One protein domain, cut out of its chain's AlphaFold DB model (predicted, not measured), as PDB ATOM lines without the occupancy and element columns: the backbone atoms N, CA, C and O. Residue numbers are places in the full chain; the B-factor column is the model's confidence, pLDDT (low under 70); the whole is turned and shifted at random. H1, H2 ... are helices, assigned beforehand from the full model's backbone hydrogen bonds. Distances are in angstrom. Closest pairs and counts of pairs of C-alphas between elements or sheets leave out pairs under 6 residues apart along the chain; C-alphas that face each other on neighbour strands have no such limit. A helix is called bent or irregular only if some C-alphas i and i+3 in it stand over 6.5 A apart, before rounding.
ATOM      1  N   PHE A  20     146.044 105.212 169.040       82.69
ATOM      2  CA  PHE A  20     145.908 104.180 170.064       82.69
ATOM      3  C   PHE A  20     145.420 102.849 169.469       82.69
ATOM      4  O   PHE A  20     146.028 101.809 169.716       82.69
ATOM      5  N   PHE A  21     144.391 102.867 168.613       78.00
ATOM      6  CA  PHE A  21     143.926 101.657 167.925       78.00
ATOM      7  C   PHE A  21     144.945 101.092 166.925       78.00
ATOM      8  O   PHE A  21     144.980  99.877 166.730       78.00
ATOM      9  N   ALA A  22     145.804 101.931 166.335       83.19
ATOM     10  CA  ALA A  22     146.894 101.477 165.475       83.19
ATOM     11  C   ALA A  22     147.988 100.723 166.256       83.19
ATOM     12  O   ALA A  22     148.503  99.721 165.763       83.19
ATOM     13  N   PHE A  23     148.316 101.155 167.482       86.69
ATOM     14  CA  PHE A  23     149.292 100.471 168.345       86.69
ATOM     15  C   PHE A  23     148.739  99.210 169.026       86.69
ATOM     16  O   PHE A  23     149.510  98.297 169.324       86.69
ATOM     17  N   PHE A  24     147.419  99.120 169.230       85.88
ATOM     18  CA  PHE A  24     146.769  97.971 169.875       85.88
ATOM     19  C   PHE A  24     145.667  97.335 168.998       85.88
ATOM     20  O   PHE A  24     144.486  97.373 169.364       85.88
ATOM     21  N   PRO A  25     146.016  96.670 167.873       70.94
ATOM     22  CA  PRO A  25     145.031  96.101 166.945       70.94
ATOM     23  C   PRO A  25     144.137  95.020 167.568       70.94
ATOM     24  O   PRO A  25     143.027  94.774 167.104       70.94
ATOM     25  N   SER A  26     144.589  94.371 168.644       74.75
ATOM     26  CA  SER A  26     143.818  93.344 169.352       74.75
ATOM     27  C   SER A  26     142.575  93.894 170.067       74.75
ATOM     28  O   SER A  26     141.609  93.150 170.220       74.75
ATOM     29  N   MET A  27     142.540  95.183 170.436       67.94
ATOM     30  CA  MET A  27     141.337  95.833 170.982       67.94
ATOM     31  C   MET A  27     140.274  96.124 169.914       67.94
ATOM     32  O   MET A  27     139.086  96.147 170.229       67.94
ATOM     33  N   LEU A  28     140.659  96.294 168.641       66.94
ATOM     34  CA  LEU A  28     139.681  96.392 167.549       66.94
ATOM     35  C   LEU A  28     138.870  95.093 167.434       66.94
ATOM     36  O   LEU A  28     137.672  95.128 167.168       66.94
ATOM     37  N   ASN A  29     139.511  93.955 167.717       67.75
ATOM     38  CA  ASN A  29     138.886  92.634 167.704       67.75
ATOM     39  C   ASN A  29     138.058  92.327 168.966       67.75
ATOM     40  O   ASN A  29     137.254  91.396 168.939       67.75
ATOM     41  N   SER A  30     138.232  93.080 170.061       67.00
ATOM     42  CA  SER A  30     137.426  92.950 171.285       67.00
ATOM     43  C   SER A  30     136.209  93.877 171.310       67.00
ATOM     44  O   SER A  30     135.400  93.792 172.239       67.00
ATOM     45  N   MET A  31     136.038  94.738 170.298       62.28
ATOM     46  CA  MET A  31     134.823  95.533 170.186       62.28
ATOM     47  C   MET A  31     133.620  94.610 169.957       62.28
ATOM     48  O   MET A  31     133.641  93.771 169.051       62.28
ATOM     49  N   PRO A  32     132.551  94.753 170.760       59.44
ATOM     50  CA  PRO A  32     131.330  94.008 170.525       59.44
ATOM     51  C   PRO A  32     130.846  94.310 169.106       59.44
ATOM     52  O   PRO A  32     130.836  95.469 168.681       59.44
ATOM     53  N   LYS A  33     130.457  93.265 168.360       60.88
ATOM     54  CA  LYS A  33     129.846  93.421 167.031       60.88
ATOM     55  C   LYS A  33     128.761  94.496 167.106       60.88
ATOM     56  O   LYS A  33     128.074  94.570 168.124       60.88
ATOM     57  N   SER A  34     128.614  95.292 166.043       57.47
ATOM     58  CA  SER A  34     127.615  96.358 165.868       57.47
ATOM     59  C   SER A  34     126.178  95.845 166.069       57.47
ATOM     60  O   SER A  34     125.438  95.632 165.117       57.47
ATOM     61  N   GLY A  35     125.802  95.566 167.313       69.50
ATOM     62  CA  GLY A  35     124.488  95.099 167.729       69.50
ATOM     63  C   GLY A  35     123.623  96.262 168.208       69.50
ATOM     64  O   GLY A  35     123.924  97.428 167.949       69.50
ATOM     65  N   GLY A  36     122.573  95.956 168.974       74.38
ATOM     66  CA  GLY A  36     121.596  96.947 169.450       74.38
ATOM     67  C   GLY A  36     122.174  98.097 170.288       74.38
ATOM     68  O   GLY A  36     121.606  99.188 170.311       74.38
ATOM     69  N   TRP A  37     123.343  97.916 170.915       78.31
ATOM     70  CA  TRP A  37     124.022  98.997 171.639       78.31
ATOM     71  C   TRP A  37     124.451 100.148 170.718       78.31
ATOM     72  O   TRP A  37     124.285 101.309 171.090       78.31
ATOM     73  N   LEU A  38     124.927  99.858 169.500       83.94
ATOM     74  CA  LEU A  38     125.320 100.910 168.558       83.94
ATOM     75  C   LEU A  38     124.105 101.735 168.116       83.94
ATOM     76  O   LEU A  38     124.216 102.947 167.950       83.94
ATOM     77  N   ASN A  39     122.936 101.101 167.971       87.94
ATOM     78  CA  ASN A  39     121.704 101.831 167.683       87.94
ATOM     79  C   ASN A  39     121.301 102.732 168.858       87.94
ATOM     80  O   ASN A  39     120.980 103.899 168.650       87.94
ATOM     81  N   THR A  40     121.441 102.248 170.099       89.25
ATOM     82  CA  THR A  40     121.244 103.085 171.295       89.25
ATOM     83  C   THR A  40     122.140 104.325 171.269       89.25
ATOM     84  O   THR A  40     121.641 105.426 171.488       89.25
ATOM     85  N   VAL A  41     123.430 104.169 170.954       89.00
ATOM     86  CA  VAL A  41     124.371 105.299 170.850       89.00
ATOM     87  C   VAL A  41     123.931 106.298 169.779       89.00
ATOM     88  O   VAL A  41     123.912 107.491 170.057       89.00
ATOM     89  N   LYS A  42     123.524 105.842 168.587       91.06
ATOM     90  CA  LYS A  42     123.049 106.725 167.506       91.06
ATOM     91  C   LYS A  42     121.838 107.555 167.919       91.06
ATOM     92  O   LYS A  42     121.809 108.751 167.666       91.06
ATOM     93  N   VAL A  43     120.858 106.931 168.569       93.19
ATOM     94  CA  VAL A  43     119.648 107.635 169.013       93.19
ATOM     95  C   VAL A  43     119.981 108.657 170.105       93.19
ATOM     96  O   VAL A  43     119.502 109.784 170.044       93.19
ATOM     97  N   VAL A  44     120.848 108.307 171.064       94.12
ATOM     98  CA  VAL A  44     121.338 109.253 172.086       94.12
ATOM     99  C   VAL A  44     122.078 110.425 171.440       94.12
ATOM    100  O   VAL A  44     121.819 111.571 171.796       94.12
ATOM    101  N   LEU A  45     122.959 110.160 170.469       94.06
ATOM    102  CA  LEU A  45     123.635 111.214 169.712       94.06
ATOM    103  C   LEU A  45     122.636 112.095 168.955       94.06
ATOM    104  O   LEU A  45     122.785 113.305 168.998       94.06
ATOM    105  N   GLY A  46     121.580 111.528 168.368       95.62
ATOM    106  CA  GLY A  46     120.519 112.302 167.717       95.62
ATOM    107  C   GLY A  46     119.794 113.264 168.667       95.62
ATOM    108  O   GLY A  46     119.545 114.412 168.305       95.62
ATOM    109  N   PHE A  47     119.506 112.852 169.907       97.06
ATOM    110  CA  PHE A  47     118.956 113.761 170.925       97.06
ATOM    111  C   PHE A  47     119.940 114.875 171.304       97.06
ATOM    112  O   PHE A  47     119.541 116.034 171.427       97.06
ATOM    113  N   LEU A  48     121.225 114.545 171.471       96.00
ATOM    114  CA  LEU A  48     122.265 115.534 171.770       96.00
ATOM    115  C   LEU A  48     122.464 116.519 170.608       96.00
ATOM    116  O   LEU A  48     122.589 117.718 170.844       96.00
ATOM    117  N   GLU A  49     122.445 116.039 169.365       95.88
ATOM    118  CA  GLU A  49     122.499 116.869 168.159       95.88
ATOM    119  C   GLU A  49     121.293 117.801 168.071       95.88
ATOM    120  O   GLU A  49     121.469 118.984 167.787       95.88
ATOM    121  N   LEU A  50     120.088 117.322 168.391       96.62
ATOM    122  CA  LEU A  50     118.892 118.161 168.440       96.62
ATOM    123  C   LEU A  50     119.011 119.262 169.507       96.62
ATOM    124  O   LEU A  50     118.707 120.420 169.226       96.62
ATOM    125  N   ALA A  51     119.506 118.938 170.708       95.56
ATOM    126  CA  ALA A  51     119.748 119.934 171.755       95.56
ATOM    127  C   ALA A  51     120.786 120.990 171.322       95.56
ATOM    128  O   ALA A  51     120.589 122.189 171.533       95.56
ATOM    129  N   LEU A  52     121.873 120.564 170.670       93.69
ATOM    130  CA  LEU A  52     122.895 121.464 170.130       93.69
ATOM    131  C   LEU A  52     122.359 122.321 168.976       93.69
ATOM    132  O   LEU A  52     122.656 123.513 168.917       93.69
ATOM    133  N   ALA A  53     121.537 121.759 168.089       95.50
ATOM    134  CA  ALA A  53     120.888 122.500 167.013       95.50
ATOM    135  C   ALA A  53     119.981 123.604 167.572       95.50
ATOM    136  O   ALA A  53     120.058 124.742 167.115       95.50
ATOM    137  N   LEU A  54     119.199 123.302 168.616       95.12
ATOM    138  CA  LEU A  54     118.380 124.295 169.315       95.12
ATOM    139  C   LEU A  54     119.226 125.416 169.916       95.12
ATOM    140  O   LEU A  54     118.858 126.582 169.792       95.12
ATOM    141  N   LYS A  55     120.378 125.087 170.518       91.44
ATOM    142  CA  LYS A  55     121.342 126.086 171.004       91.44
ATOM    143  C   LYS A  55     121.726 127.045 169.885       91.44
ATOM    144  O   LYS A  55     121.579 128.249 170.040       91.44
ATOM    145  N   PHE A  56     122.191 126.540 168.744       91.94
ATOM    146  CA  PHE A  56     122.605 127.417 167.644       91.94
ATOM    147  C   PHE A  56     121.438 128.186 167.018       91.94
ATOM    148  O   PHE A  56     121.627 129.336 166.633       91.94
ATOM    149  N   ALA A  57     120.240 127.603 166.966       93.31
ATOM    150  CA  ALA A  57     119.042 128.309 166.523       93.31
ATOM    151  C   ALA A  57     118.711 129.493 167.447       93.31
ATOM    152  O   ALA A  57     118.480 130.597 166.964       93.31
ATOM    153  N   SER A  58     118.773 129.298 168.767       92.06
ATOM    154  CA  SER A  58     118.561 130.381 169.734       92.06
ATOM    155  C   SER A  58     119.636 131.462 169.645       92.06
ATOM    156  O   SER A  58     119.332 132.647 169.750       92.06
ATOM    157  N   ASN A  59     120.888 131.085 169.359       88.56
ATOM    158  CA  ASN A  59     121.941 132.066 169.122       88.56
ATOM    159  C   ASN A  59     121.595 133.034 167.978       88.56
ATOM    160  O   ASN A  59     121.879 134.226 168.080       88.56
ATOM    161  N   VAL A  60     121.014 132.513 166.893       89.62
ATOM    162  CA  VAL A  60     120.575 133.318 165.745       89.62
ATOM    163  C   VAL A  60     119.357 134.157 166.118       89.62
ATOM    164  O   VAL A  60     119.359 135.355 165.860       89.62
ATOM    165  N   ASP A  61     118.363 133.553 166.769       90.31
ATOM    166  CA  ASP A  61     117.142 134.233 167.214       90.31
ATOM    167  C   ASP A  61     117.446 135.492 168.036       90.31
ATOM    168  O   ASP A  61     116.918 136.563 167.747       90.31
ATOM    169  N   VAL A  62     118.369 135.380 168.996       86.81
ATOM    170  CA  VAL A  62     118.777 136.505 169.844       86.81
ATOM    171  C   VAL A  62     119.596 137.533 169.067       86.81
ATOM    172  O   VAL A  62     119.346 138.724 169.198       86.81
ATOM    173  N   ALA A  63     120.553 137.102 168.239       85.50
ATOM    174  CA  ALA A  63     121.388 138.035 167.483       85.50
ATOM    175  C   ALA A  63     120.562 138.915 166.527       85.50
ATOM    176  O   ALA A  63     120.893 140.081 166.333       85.50
ATOM    177  N   TYR A  64     119.487 138.364 165.952       85.81
ATOM    178  CA  TYR A  64     118.576 139.071 165.046       85.81
ATOM    179  C   TYR A  64     117.317 139.624 165.731       85.81
ATOM    180  O   TYR A  64     116.455 140.172 165.045       85.81
ATOM    181  N   ASN A  65     117.196 139.498 167.057       84.88
ATOM    182  CA  ASN A  65     116.035 139.943 167.833       84.88
ATOM    183  C   ASN A  65     114.683 139.406 167.301       84.88
ATOM    184  O   ASN A  65     113.685 140.126 167.275       84.88
ATOM    185  N   TRP A  66     114.634 138.146 166.855       87.06
ATOM    186  CA  TRP A  66     113.412 137.529 166.315       87.06
ATOM    187  C   TRP A  66     112.360 137.232 167.390       87.06
ATOM    188  O   TRP A  66     111.165 137.342 167.118       87.06
ATOM    189  N   GLY A  67     112.794 136.851 168.595       87.44
ATOM    190  CA  GLY A  67     111.904 136.564 169.721       87.44
ATOM    191  C   GLY A  67     111.068 135.289 169.559       87.44
ATOM    192  O   GLY A  67     110.002 135.189 170.159       87.44
ATOM    193  N   ILE A  68     111.514 134.322 168.749       88.88
ATOM    194  CA  ILE A  68     110.831 133.034 168.536       88.88
ATOM    195  C   ILE A  68     111.274 132.014 169.591       88.88
ATOM    196  O   ILE A  68     110.467 131.229 170.090       88.88
ATOM    197  N   LEU A  69     112.568 131.997 169.921       91.75
ATOM    198  CA  LEU A  69     113.170 131.078 170.887       91.75
ATOM    199  C   LEU A  69     113.511 131.814 172.179       91.75
ATOM    200  O   LEU A  69     114.666 131.866 172.610       91.75
ATOM    201  N   THR A  70     112.466 132.339 172.814       90.75
ATOM    202  CA  THR A  70     112.549 132.951 174.139       90.75
ATOM    203  C   THR A  70     113.066 131.949 175.170       90.75
ATOM    204  O   THR A  70     113.034 130.725 174.977       90.75
ATOM    205  N   ARG A  71     113.602 132.459 176.281       89.50
ATOM    206  CA  ARG A  71     114.286 131.650 177.297       89.50
ATOM    207  C   ARG A  71     113.425 130.479 177.785       89.50
ATOM    208  O   ARG A  71     113.930 129.367 177.932       89.50
ATOM    209  N   GLU A  72     112.137 130.705 178.011       91.12
ATOM    210  CA  GLU A  72     111.175 129.704 178.469       91.12
ATOM    211  C   GLU A  72     110.878 128.650 177.394       91.12
ATOM    212  O   GLU A  72     110.842 127.453 177.702       91.12
ATOM    213  N   VAL A  73     110.729 129.065 176.130       92.88
ATOM    214  CA  VAL A  73     110.527 128.156 174.990       92.88
ATOM    215  C   VAL A  73     111.757 127.269 174.806       92.88
ATOM    216  O   VAL A  73     111.636 126.047 174.699       92.88
ATOM    217  N   PHE A  74     112.953 127.859 174.861       94.81
ATOM    218  CA  PHE A  74     114.216 127.133 174.779       94.81
ATOM    219  C   PHE A  74     114.345 126.073 175.879       94.81
ATOM    220  O   PHE A  74     114.612 124.903 175.589       94.81
ATOM    221  N   ILE A  75     114.128 126.470 177.140       94.50
ATOM    222  CA  ILE A  75     114.197 125.562 178.293       94.50
ATOM    223  C   ILE A  75     113.164 124.441 178.148       94.50
ATOM    224  O   ILE A  75     113.503 123.280 178.373       94.50
ATOM    225  N   SER A  76     111.937 124.757 177.728       94.94
ATOM    226  CA  SER A  76     110.878 123.765 177.516       94.94
ATOM    227  C   SER A  76     111.275 122.723 176.472       94.94
ATOM    228  O   SER A  76     111.147 121.523 176.719       94.94
ATOM    229  N   LEU A  77     111.820 123.152 175.329       96.50
ATOM    230  CA  LEU A  77     112.299 122.239 174.289       96.50
ATOM    231  C   LEU A  77     113.439 121.353 174.801       96.50
ATOM    232  O   LEU A  77     113.439 120.150 174.552       96.50
ATOM    233  N   TRP A  78     114.373 121.909 175.575       96.69
ATOM    234  CA  TRP A  78     115.446 121.132 176.200       96.69
ATOM    235  C   TRP A  78     114.923 120.107 177.211       96.69
ATOM    236  O   TRP A  78     115.351 118.954 177.180       96.69
ATOM    237  N   VAL A  79     113.966 120.481 178.062       97.12
ATOM    238  CA  VAL A  79     113.303 119.555 178.995       97.12
ATOM    239  C   VAL A  79     112.632 118.409 178.231       97.12
ATOM    240  O   VAL A  79     112.786 117.253 178.618       97.12
ATOM    241  N   VAL A  80     111.948 118.696 177.119       97.94
ATOM    242  CA  VAL A  80     111.330 117.664 176.271       97.94
ATOM    243  C   VAL A  80     112.387 116.752 175.646       97.94
ATOM    244  O   VAL A  80     112.254 115.533 175.718       97.94
ATOM    245  N   VAL A  81     113.456 117.309 175.072       97.94
ATOM    246  CA  VAL A  81     114.530 116.537 174.421       97.94
ATOM    247  C   VAL A  81     115.232 115.608 175.411       97.94
ATOM    248  O   VAL A  81     115.330 114.404 175.163       97.94
ATOM    249  N   PHE A  82     115.681 116.131 176.556       97.94
ATOM    250  CA  PHE A  82     116.353 115.318 177.573       97.94
ATOM    251  C   PHE A  82     115.387 114.351 178.268       97.94
ATOM    252  O   PHE A  82     115.770 113.210 178.520       97.94
ATOM    253  N   GLY A  83     114.127 114.742 178.484       97.75
ATOM    254  CA  GLY A  83     113.093 113.873 179.040       97.75
ATOM    255  C   GLY A  83     112.766 112.687 178.127       97.75
ATOM    256  O   GLY A  83     112.732 111.544 178.586       97.75
ATOM    257  N   LEU A  84     112.608 112.921 176.820       97.75
ATOM    258  CA  LEU A  84     112.428 111.854 175.829       97.75
ATOM    259  C   LEU A  84     113.657 110.947 175.745       97.75
ATOM    260  O   LEU A  84     113.502 109.729 175.657       97.75
ATOM    261  N   MET A  85     114.865 111.508 175.841       97.50
ATOM    262  CA  MET A  85     116.096 110.720 175.913       97.50
ATOM    263  C   MET A  85     116.137 109.836 177.169       97.50
ATOM    264  O   MET A  85     116.509 108.665 177.076       97.50
ATOM    265  N   THR A  86     115.711 110.343 178.330       97.12
ATOM    266  CA  THR A  86     115.583 109.542 179.557       97.12
ATOM    267  C   THR A  86     114.576 108.406 179.369       97.12
ATOM    268  O   THR A  86     114.914 107.251 179.628       97.12
ATOM    269  N   ILE A  87     113.370 108.699 178.865       95.94
ATOM    270  CA  ILE A  87     112.318 107.696 178.619       95.94
ATOM    271  C   ILE A  87     112.808 106.627 177.634       95.94
ATOM    272  O   ILE A  87     112.622 105.431 177.867       95.94
ATOM    273  N   TYR A  88     113.487 107.036 176.561       95.31
ATOM    274  CA  TYR A  88     114.102 106.134 175.592       95.31
ATOM    275  C   TYR A  88     115.122 105.194 176.247       95.31
ATOM    276  O   TYR A  88     115.062 103.972 176.080       95.31
ATOM    277  N   LEU A  89     116.043 105.740 177.045       93.88
ATOM    278  CA  LEU A  89     117.070 104.953 177.722       93.88
ATOM    279  C   LEU A  89     116.474 103.990 178.759       93.88
ATOM    280  O   LEU A  89     116.981 102.873 178.899       93.88
ATOM    281  N   MET A  90     115.373 104.362 179.418       93.00
ATOM    282  CA  MET A  90     114.594 103.464 180.284       93.00
ATOM    283  C   MET A  90     113.897 102.335 179.509       93.00
ATOM    284  O   MET A  90     113.498 101.343 180.112       93.00
ATOM    285  N   GLY A  91     113.795 102.445 178.181       90.38
ATOM    286  CA  GLY A  91     113.112 101.481 177.318       90.38
ATOM    287  C   GLY A  91     111.622 101.769 177.126       90.38
ATOM    288  O   GLY A  91     110.889 100.865 176.737       90.38
ATOM    289  N   GLY A  92     111.169 103.001 177.390       89.56
ATOM    290  CA  GLY A  92     109.766 103.404 177.242       89.56
ATOM    291  C   GLY A  92     109.258 103.397 175.796       89.56
ATOM    292  O   GLY A  92     108.068 103.210 175.569       89.56
ATOM    293  N   PHE A  93     110.151 103.546 174.812       91.50
ATOM    294  CA  PHE A  93     109.862 103.337 173.390       91.50
ATOM    295  C   PHE A  93     111.104 102.825 172.645       91.50
ATOM    296  O   PHE A  93     112.214 102.841 173.180       91.50
ATOM    297  N   LYS A  94     110.906 102.349 171.410       88.00
ATOM    298  CA  LYS A  94     111.948 101.784 170.538       88.00
ATOM    299  C   LYS A  94     111.913 102.444 169.167       88.00
ATOM    300  O   LYS A  94     110.840 102.744 168.649       88.00
ATOM    301  N   THR A  95     113.083 102.627 168.573       86.25
ATOM    302  CA  THR A  95     113.243 103.007 167.166       86.25
ATOM    303  C   THR A  95     113.304 101.759 166.279       86.25
ATOM    304  O   THR A  95     113.476 100.644 166.770       86.25
ATOM    305  N   ALA A  96     113.161 101.928 164.960       82.62
ATOM    306  CA  ALA A  96     113.012 100.824 164.001       82.62
ATOM    307  C   ALA A  96     114.145  99.775 164.020       82.62
ATOM    308  O   ALA A  96     113.957  98.654 163.553       82.62
ATOM    309  N   HIS A  97     115.318 100.128 164.548       78.69
ATOM    310  CA  HIS A  97     116.501  99.268 164.589       78.69
ATOM    311  C   HIS A  97     116.934  98.899 166.016       78.69
ATOM    312  O   HIS A  97     118.051  98.416 166.217       78.69
ATOM    313  N   ASP A  98     116.069  99.115 167.010       84.25
ATOM    314  CA  ASP A  98     116.355  98.740 168.392       84.25
ATOM    315  C   ASP A  98     116.050  97.274 168.687       84.25
ATOM    316  O   ASP A  98     115.047  96.704 168.261       84.25
ATOM    317  N   SER A  99     116.919  96.675 169.497       81.12
ATOM    318  CA  SER A  99     116.708  95.357 170.090       81.12
ATOM    319  C   SER A  99     115.903  95.447 171.388       81.12
ATOM    320  O   SER A  99     115.945  96.458 172.092       81.12
ATOM    321  N   ASP A 100     115.250  94.352 171.774       80.56
ATOM    322  CA  ASP A 100     114.562  94.255 173.063       80.56
ATOM    323  C   ASP A 100     115.506  94.451 174.258       80.56
ATOM    324  O   ASP A 100     116.568  93.832 174.355       80.56
ATOM    325  N   VAL A 101     115.079  95.284 175.211       78.62
ATOM    326  CA  VAL A 101     115.809  95.561 176.451       78.62
ATOM    327  C   VAL A 101     115.176  94.745 177.573       78.62
ATOM    328  O   VAL A 101     114.132  95.112 178.098       78.62
ATOM    329  N   LYS A 102     115.794  93.614 177.927       80.75
ATOM    330  CA  LYS A 102     115.322  92.754 179.032       80.75
ATOM    331  C   LYS A 102     115.790  93.241 180.405       80.75
ATOM    332  O   LYS A 102     115.078  93.083 181.389       80.75
ATOM    333  N   HIS A 103     116.980  93.838 180.462       83.56
ATOM    334  CA  HIS A 103     117.589  94.368 181.681       83.56
ATOM    335  C   HIS A 103     118.294  95.695 181.391       83.56
ATOM    336  O   HIS A 103     118.820  95.903 180.295       83.56
ATOM    337  N   LEU A 104     118.335  96.577 182.390       85.88
ATOM    338  CA  LEU A 104     119.088  97.825 182.321       85.88
ATOM    339  C   LEU A 104     120.548  97.556 182.695       85.88
ATOM    340  O   LEU A 104     120.844  97.123 183.806       85.88
ATOM    341  N   SER A 105     121.468  97.812 181.764       87.62
ATOM    342  CA  SER A 105     122.899  97.764 182.068       87.62
ATOM    343  C   SER A 105     123.304  98.938 182.963       87.62
ATOM    344  O   SER A 105     122.695 100.006 182.909       87.62
ATOM    345  N   VAL A 106     124.378  98.769 183.742       90.19
ATOM    346  CA  VAL A 106     124.919  99.829 184.617       90.19
ATOM    347  C   VAL A 106     125.256 101.092 183.817       90.19
ATOM    348  O   VAL A 106     124.913 102.197 184.224       90.19
ATOM    349  N   THR A 107     125.855 100.937 182.633       87.31
ATOM    350  CA  THR A 107     126.165 102.060 181.737       87.31
ATOM    351  C   THR A 107     124.903 102.786 181.281       87.31
ATOM    352  O   THR A 107     124.853 104.011 181.318       87.31
ATOM    353  N   ARG A 108     123.858 102.050 180.879       91.31
ATOM    354  CA  ARG A 108     122.579 102.652 180.477       91.31
ATOM    355  C   ARG A 108     121.934 103.384 181.656       91.31
ATOM    356  O   ARG A 108     121.476 104.504 181.473       91.31
ATOM    357  N   LEU A 109     121.975 102.802 182.856       93.62
ATOM    358  CA  LEU A 109     121.487 103.433 184.084       93.62
ATOM    359  C   LEU A 109     122.216 104.748 184.397       93.62
ATOM    360  O   LEU A 109     121.567 105.735 184.726       93.62
ATOM    361  N   PHE A 110     123.538 104.794 184.235       95.50
ATOM    362  CA  PHE A 110     124.310 106.026 184.412       95.50
ATOM    363  C   PHE A 110     123.828 107.156 183.480       95.50
ATOM    364  O   PHE A 110     123.582 108.271 183.941       95.50
ATOM    365  N   PHE A 111     123.611 106.871 182.190       94.69
ATOM    366  CA  PHE A 111     123.088 107.865 181.241       94.69
ATOM    367  C   PHE A 111     121.622 108.246 181.503       94.69
ATOM    368  O   PHE A 111     121.244 109.397 181.267       94.69
ATOM    369  N   ILE A 112     120.802 107.329 182.032       96.50
ATOM    370  CA  ILE A 112     119.449 107.651 182.523       96.50
ATOM    371  C   ILE A 112     119.550 108.681 183.646       96.50
ATOM    372  O   ILE A 112     118.934 109.734 183.549       96.50
ATOM    373  N   ILE A 113     120.365 108.419 184.671       97.44
ATOM    374  CA  ILE A 113     120.531 109.324 185.817       97.44
ATOM    375  C   ILE A 113     121.017 110.700 185.354       97.44
ATOM    376  O   ILE A 113     120.459 111.713 185.765       97.44
ATOM    377  N   LEU A 114     122.014 110.744 184.466       96.62
ATOM    378  CA  LEU A 114     122.562 111.998 183.950       96.62
ATOM    379  C   LEU A 114     121.522 112.802 183.155       96.62
ATOM    380  O   LEU A 114     121.323 113.983 183.422       96.62
ATOM    381  N   SER A 115     120.840 112.172 182.195       96.81
ATOM    382  CA  SER A 115     119.815 112.841 181.375       96.81
ATOM    383  C   SER A 115     118.613 113.301 182.199       96.81
ATOM    384  O   SER A 115     118.090 114.400 181.995       96.81
ATOM    385  N   PHE A 116     118.223 112.502 183.188       97.62
ATOM    386  CA  PHE A 116     117.138 112.836 184.094       97.62
ATOM    387  C   PHE A 116     117.510 113.985 185.032       97.62
ATOM    388  O   PHE A 116     116.699 114.883 185.247       97.62
ATOM    389  N   PHE A 117     118.754 114.012 185.530       97.19
ATOM    390  CA  PHE A 117     119.283 115.141 186.295       97.19
ATOM    391  C   PHE A 117     119.207 116.441 185.490       97.19
ATOM    392  O   PHE A 117     118.706 117.431 186.012       97.19
ATOM    393  N   VAL A 118     119.637 116.435 184.220       96.06
ATOM    394  CA  VAL A 118     119.515 117.614 183.341       96.06
ATOM    395  C   VAL A 118     118.053 118.037 183.212       96.06
ATOM    396  O   VAL A 118     117.737 119.203 183.427       96.06
ATOM    397  N   THR A 119     117.156 117.087 182.939       96.56
ATOM    398  CA  THR A 119     115.716 117.352 182.812       96.56
ATOM    399  C   THR A 119     115.158 118.027 184.068       96.56
ATOM    400  O   THR A 119     114.572 119.100 183.971       96.56
ATOM    401  N   ILE A 120     115.390 117.454 185.256       96.88
ATOM    402  CA  ILE A 120     114.898 118.010 186.528       96.88
ATOM    403  C   ILE A 120     115.536 119.365 186.834       96.88
ATOM    404  O   ILE A 120     114.839 120.282 187.266       96.88
ATOM    405  N   TYR A 121     116.844 119.508 186.617       95.69
ATOM    406  CA  TYR A 121     117.565 120.742 186.915       95.69
ATOM    407  C   TYR A 121     117.037 121.930 186.103       95.69
ATOM    408  O   TYR A 121     117.011 123.045 186.613       95.69
ATOM    409  N   LEU A 122     116.600 121.704 184.859       94.88
ATOM    410  CA  LEU A 122     116.101 122.761 183.978       94.88
ATOM    411  C   LEU A 122     114.670 123.213 184.300       94.88
ATOM    412  O   LEU A 122     114.346 124.373 184.046       94.88
ATOM    413  N   ILE A 123     113.833 122.350 184.889       93.69
ATOM    414  CA  ILE A 123     112.412 122.639 185.167       93.69
ATOM    415  C   ILE A 123     112.221 123.958 185.942       93.69
ATOM    416  O   ILE A 123     111.467 124.802 185.457       93.69
ATOM    417  N   PRO A 124     112.917 124.229 187.068       90.75
ATOM    418  CA  PRO A 124     112.788 125.504 187.783       90.75
ATOM    419  C   PRO A 124     113.077 126.748 186.929       90.75
ATOM    420  O   PRO A 124     112.595 127.837 187.238       90.75
ATOM    421  N   GLY A 125     113.854 126.615 185.849       87.31
ATOM    422  CA  GLY A 125     114.178 127.720 184.951       87.31
ATOM    423  C   GLY A 125     112.974 128.310 184.222       87.31
ATOM    424  O   GLY A 125     113.017 129.498 183.903       87.31
ATOM    425  N   LEU A 126     111.902 127.524 184.040       88.25
ATOM    426  CA  LEU A 126     110.618 127.982 183.489       88.25
ATOM    427  C   LEU A 126     109.924 129.019 184.388       88.25
ATOM    428  O   LEU A 126     109.081 129.775 183.924       88.25
ATOM    429  N   TRP A 127     110.313 129.090 185.665       85.94
ATOM    430  CA  TRP A 127     109.841 130.086 186.630       85.94
ATOM    431  C   TRP A 127     110.924 131.117 186.980       85.94
ATOM    432  O   TRP A 127     110.932 131.680 188.070       85.94
ATOM    433  N   GLY A 128     111.886 131.351 186.082       78.88
ATOM    434  CA  GLY A 128     112.899 132.395 186.264       78.88
ATOM    435  C   GLY A 128     114.048 132.032 187.216       78.88
ATOM    436  O   GLY A 128     114.876 132.896 187.533       78.88
ATOM    437  N   ALA A 129     114.159 130.769 187.650       84.31
ATOM    438  CA  ALA A 129     115.252 130.341 188.519       84.31
ATOM    439  C   ALA A 129     116.634 130.472 187.832       84.31
ATOM    440  O   ALA A 129     116.769 130.207 186.627       84.31
ATOM    441  N   PRO A 130     117.688 130.850 188.589       78.75
ATOM    442  CA  PRO A 130     119.062 130.914 188.099       78.75
ATOM    443  C   PRO A 130     119.657 129.523 187.878       78.75
ATOM    444  O   PRO A 130     120.174 128.882 188.790       78.75
ATOM    445  N   LEU A 131     119.624 129.077 186.623       85.19
ATOM    446  CA  LEU A 131     120.205 127.818 186.152       85.19
ATOM    447  C   LEU A 131     121.722 127.936 185.920       85.19
ATOM    448  O   LEU A 131     122.209 127.793 184.799       85.19
ATOM    449  N   LYS A 132     122.478 128.205 186.992       84.00
ATOM    450  CA  LYS A 132     123.923 128.512 186.943       84.00
ATOM    451  C   LYS A 132     124.777 127.453 186.235       84.00
ATOM    452  O   LYS A 132     125.780 127.802 185.625       84.00
ATOM    453  N   LEU A 133     124.400 126.173 186.292       85.75
ATOM    454  CA  LEU A 133     125.172 125.096 185.654       85.75
ATOM    455  C   LEU A 133     125.143 125.182 184.119       85.75
ATOM    456  O   LEU A 133     126.107 124.797 183.462       85.75
ATOM    457  N   PHE A 134     124.055 125.712 183.558       85.38
ATOM    458  CA  PHE A 134     123.830 125.817 182.115       85.38
ATOM    459  C   PHE A 134     123.772 127.265 181.630       85.38
ATOM    460  O   PHE A 134     123.397 127.507 180.488       85.38
ATOM    461  N   SER A 135     124.142 128.245 182.455       80.19
ATOM    462  CA  SER A 135     123.907 129.648 182.119       80.19
ATOM    463  C   SER A 135     124.639 130.106 180.859       80.19
ATOM    464  O   SER A 135     124.077 130.861 180.081       80.19
ATOM    465  N   GLY A 136     125.832 129.570 180.584       78.62
ATOM    466  CA  GLY A 136     126.565 129.842 179.342       78.62
ATOM    467  C   GLY A 136     125.973 129.208 178.074       78.62
ATOM    468  O   GLY A 136     126.494 129.448 176.990       78.62
ATOM    469  N   VAL A 137     124.944 128.367 178.201       85.25
ATOM    470  CA  VAL A 137     124.253 127.698 177.083       85.25
ATOM    471  C   VAL A 137     122.822 128.210 176.921       85.25
ATOM    472  O   VAL A 137     122.290 128.198 175.815       85.25
ATOM    473  N   LEU A 138     122.197 128.631 178.019       87.00
ATOM    474  CA  LEU A 138     120.834 129.134 178.031       87.00
ATOM    475  C   LEU A 138     120.759 130.567 177.492       87.00
ATOM    476  O   LEU A 138     121.682 131.351 177.722       87.00
ATOM    477  N   PRO A 139     119.633 130.945 176.863       84.69
ATOM    478  CA  PRO A 139     119.387 132.329 176.487       84.69
ATOM    479  C   PRO A 139     119.438 133.258 177.702       84.69
ATOM    480  O   PRO A 139     119.055 132.889 178.821       84.69
ATOM    481  N   ALA A 140     119.898 134.482 177.458       77.69
ATOM    482  CA  ALA A 140     119.936 135.553 178.440       77.69
ATOM    483  C   ALA A 140     118.539 135.869 179.012       77.69
ATOM    484  O   ALA A 140     117.522 135.685 178.347       77.69
ATOM    485  N   TYR A 141     118.488 136.393 180.241       74.62
ATOM    486  CA  TYR A 141     117.226 136.786 180.893       74.62
ATOM    487  C   TYR A 141     116.489 137.932 180.200       74.62
ATOM    488  O   TYR A 141     115.285 138.063 180.370       74.62
ATOM    489  N   GLU A 142     117.197 138.759 179.439       72.06
ATOM    490  CA  GLU A 142     116.587 139.816 178.626       72.06
ATOM    491  C   GLU A 142     115.681 139.256 177.518       72.06
ATOM    492  O   GLU A 142     114.731 139.919 177.123       72.06
ATOM    493  N   ASN A 143     115.914 138.009 177.091       77.06
ATOM    494  CA  ASN A 143     115.090 137.289 176.114       77.06
ATOM    495  C   ASN A 143     114.053 136.377 176.794       77.06
ATOM    496  O   ASN A 143     113.675 135.337 176.251       77.06
ATOM    497  N   SER A 144     113.656 136.706 178.026       79.31
ATOM    498  CA  SER A 144     112.649 135.969 178.796       79.31
ATOM    499  C   SER A 144     111.291 136.643 178.618       79.31
ATOM    500  O   SER A 144     111.172 137.846 178.849       79.31
TER     501      SER A 144
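What this domain is: This is residues 20 to 144 of the 326 residues of the protein "Thioredoxin family protein" of Bacteroidetes bacterium (UniProt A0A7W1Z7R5). Three long helices, H3, H4 and H5, run back and forth side by side, with H4 between the other two and forming the bend of an open V seen end-on. A thin arm, residues 20 to 34 with the short helices H1 and H2, sticks out from the end where H3 begins; the unnamed stretch 128 to 144 folds back after H5 at the opposite end. The printed part has 125 residues with five named helices, in the order H1 H2 H3 H4 H5, and no named strand; the class is all helix. The whole is loose, with a radius of gyration of the C-alphas of 18.0 A, and elongated, spanning 54 by 35 by 27 A.

How they stand to each other: H1, residues 20 to 23, and H2, residues 25 to 28, are close but not clearly touching; their closest C-alphas, those of Phe 21 and Leu 28, are 6.8 A apart. H1 and H2 are both apart from H3, residues 36 to 63, from H4, residues 71 to 90, and from H5, residues 106 to 127. H3 and H4 touch and form a helical hairpin, at a shallow tilt of 1 degrees, opposite ways; their closest C-alphas, those of Phe 47 and Val 81, are 6.3 A apart. H4 and H5 touch and form a second helical hairpin, at a shallow tilt of 22 degrees, opposite ways; their closest C-alphas, those of Val 79 and Thr 119, are 5.0 A apart. H3 and H5 are apart. Every O i to N i+4 pair is within hydrogen-bond range in H3 and H4, and 14 of 18 are in H5; H1 and H2 are too short for such a pair, and each has its 1 O i to N i+3 pair within range.

Where its parts are: H1 begins at C-alpha 20, at (145.908, 104.180, 170.064), and H2 follows after one residue. H3 is 41.1 A long and begins at C-alpha 36, at (121.596, 96.947, 169.450). H4 is 28.3 A long. H5 is 33.9 A long and ends at C-alpha 127, at (109.841, 130.086, 186.630); it is only just irregular, with C-alphas 121 and 124 6.8 A apart.

The domain as a whole: The two C-alphas farthest apart, those of Ser 26 and Glu 142, are 54.7 A apart. Residues 20 to 34 stand free; without them the body spans 47 by 24 by 19 A. The printed part has no cut. The link from H4 to H5, 15 residues, is long. The mean pLDDT of the printed part is 87.4, and residues 27 to 35 are under 70.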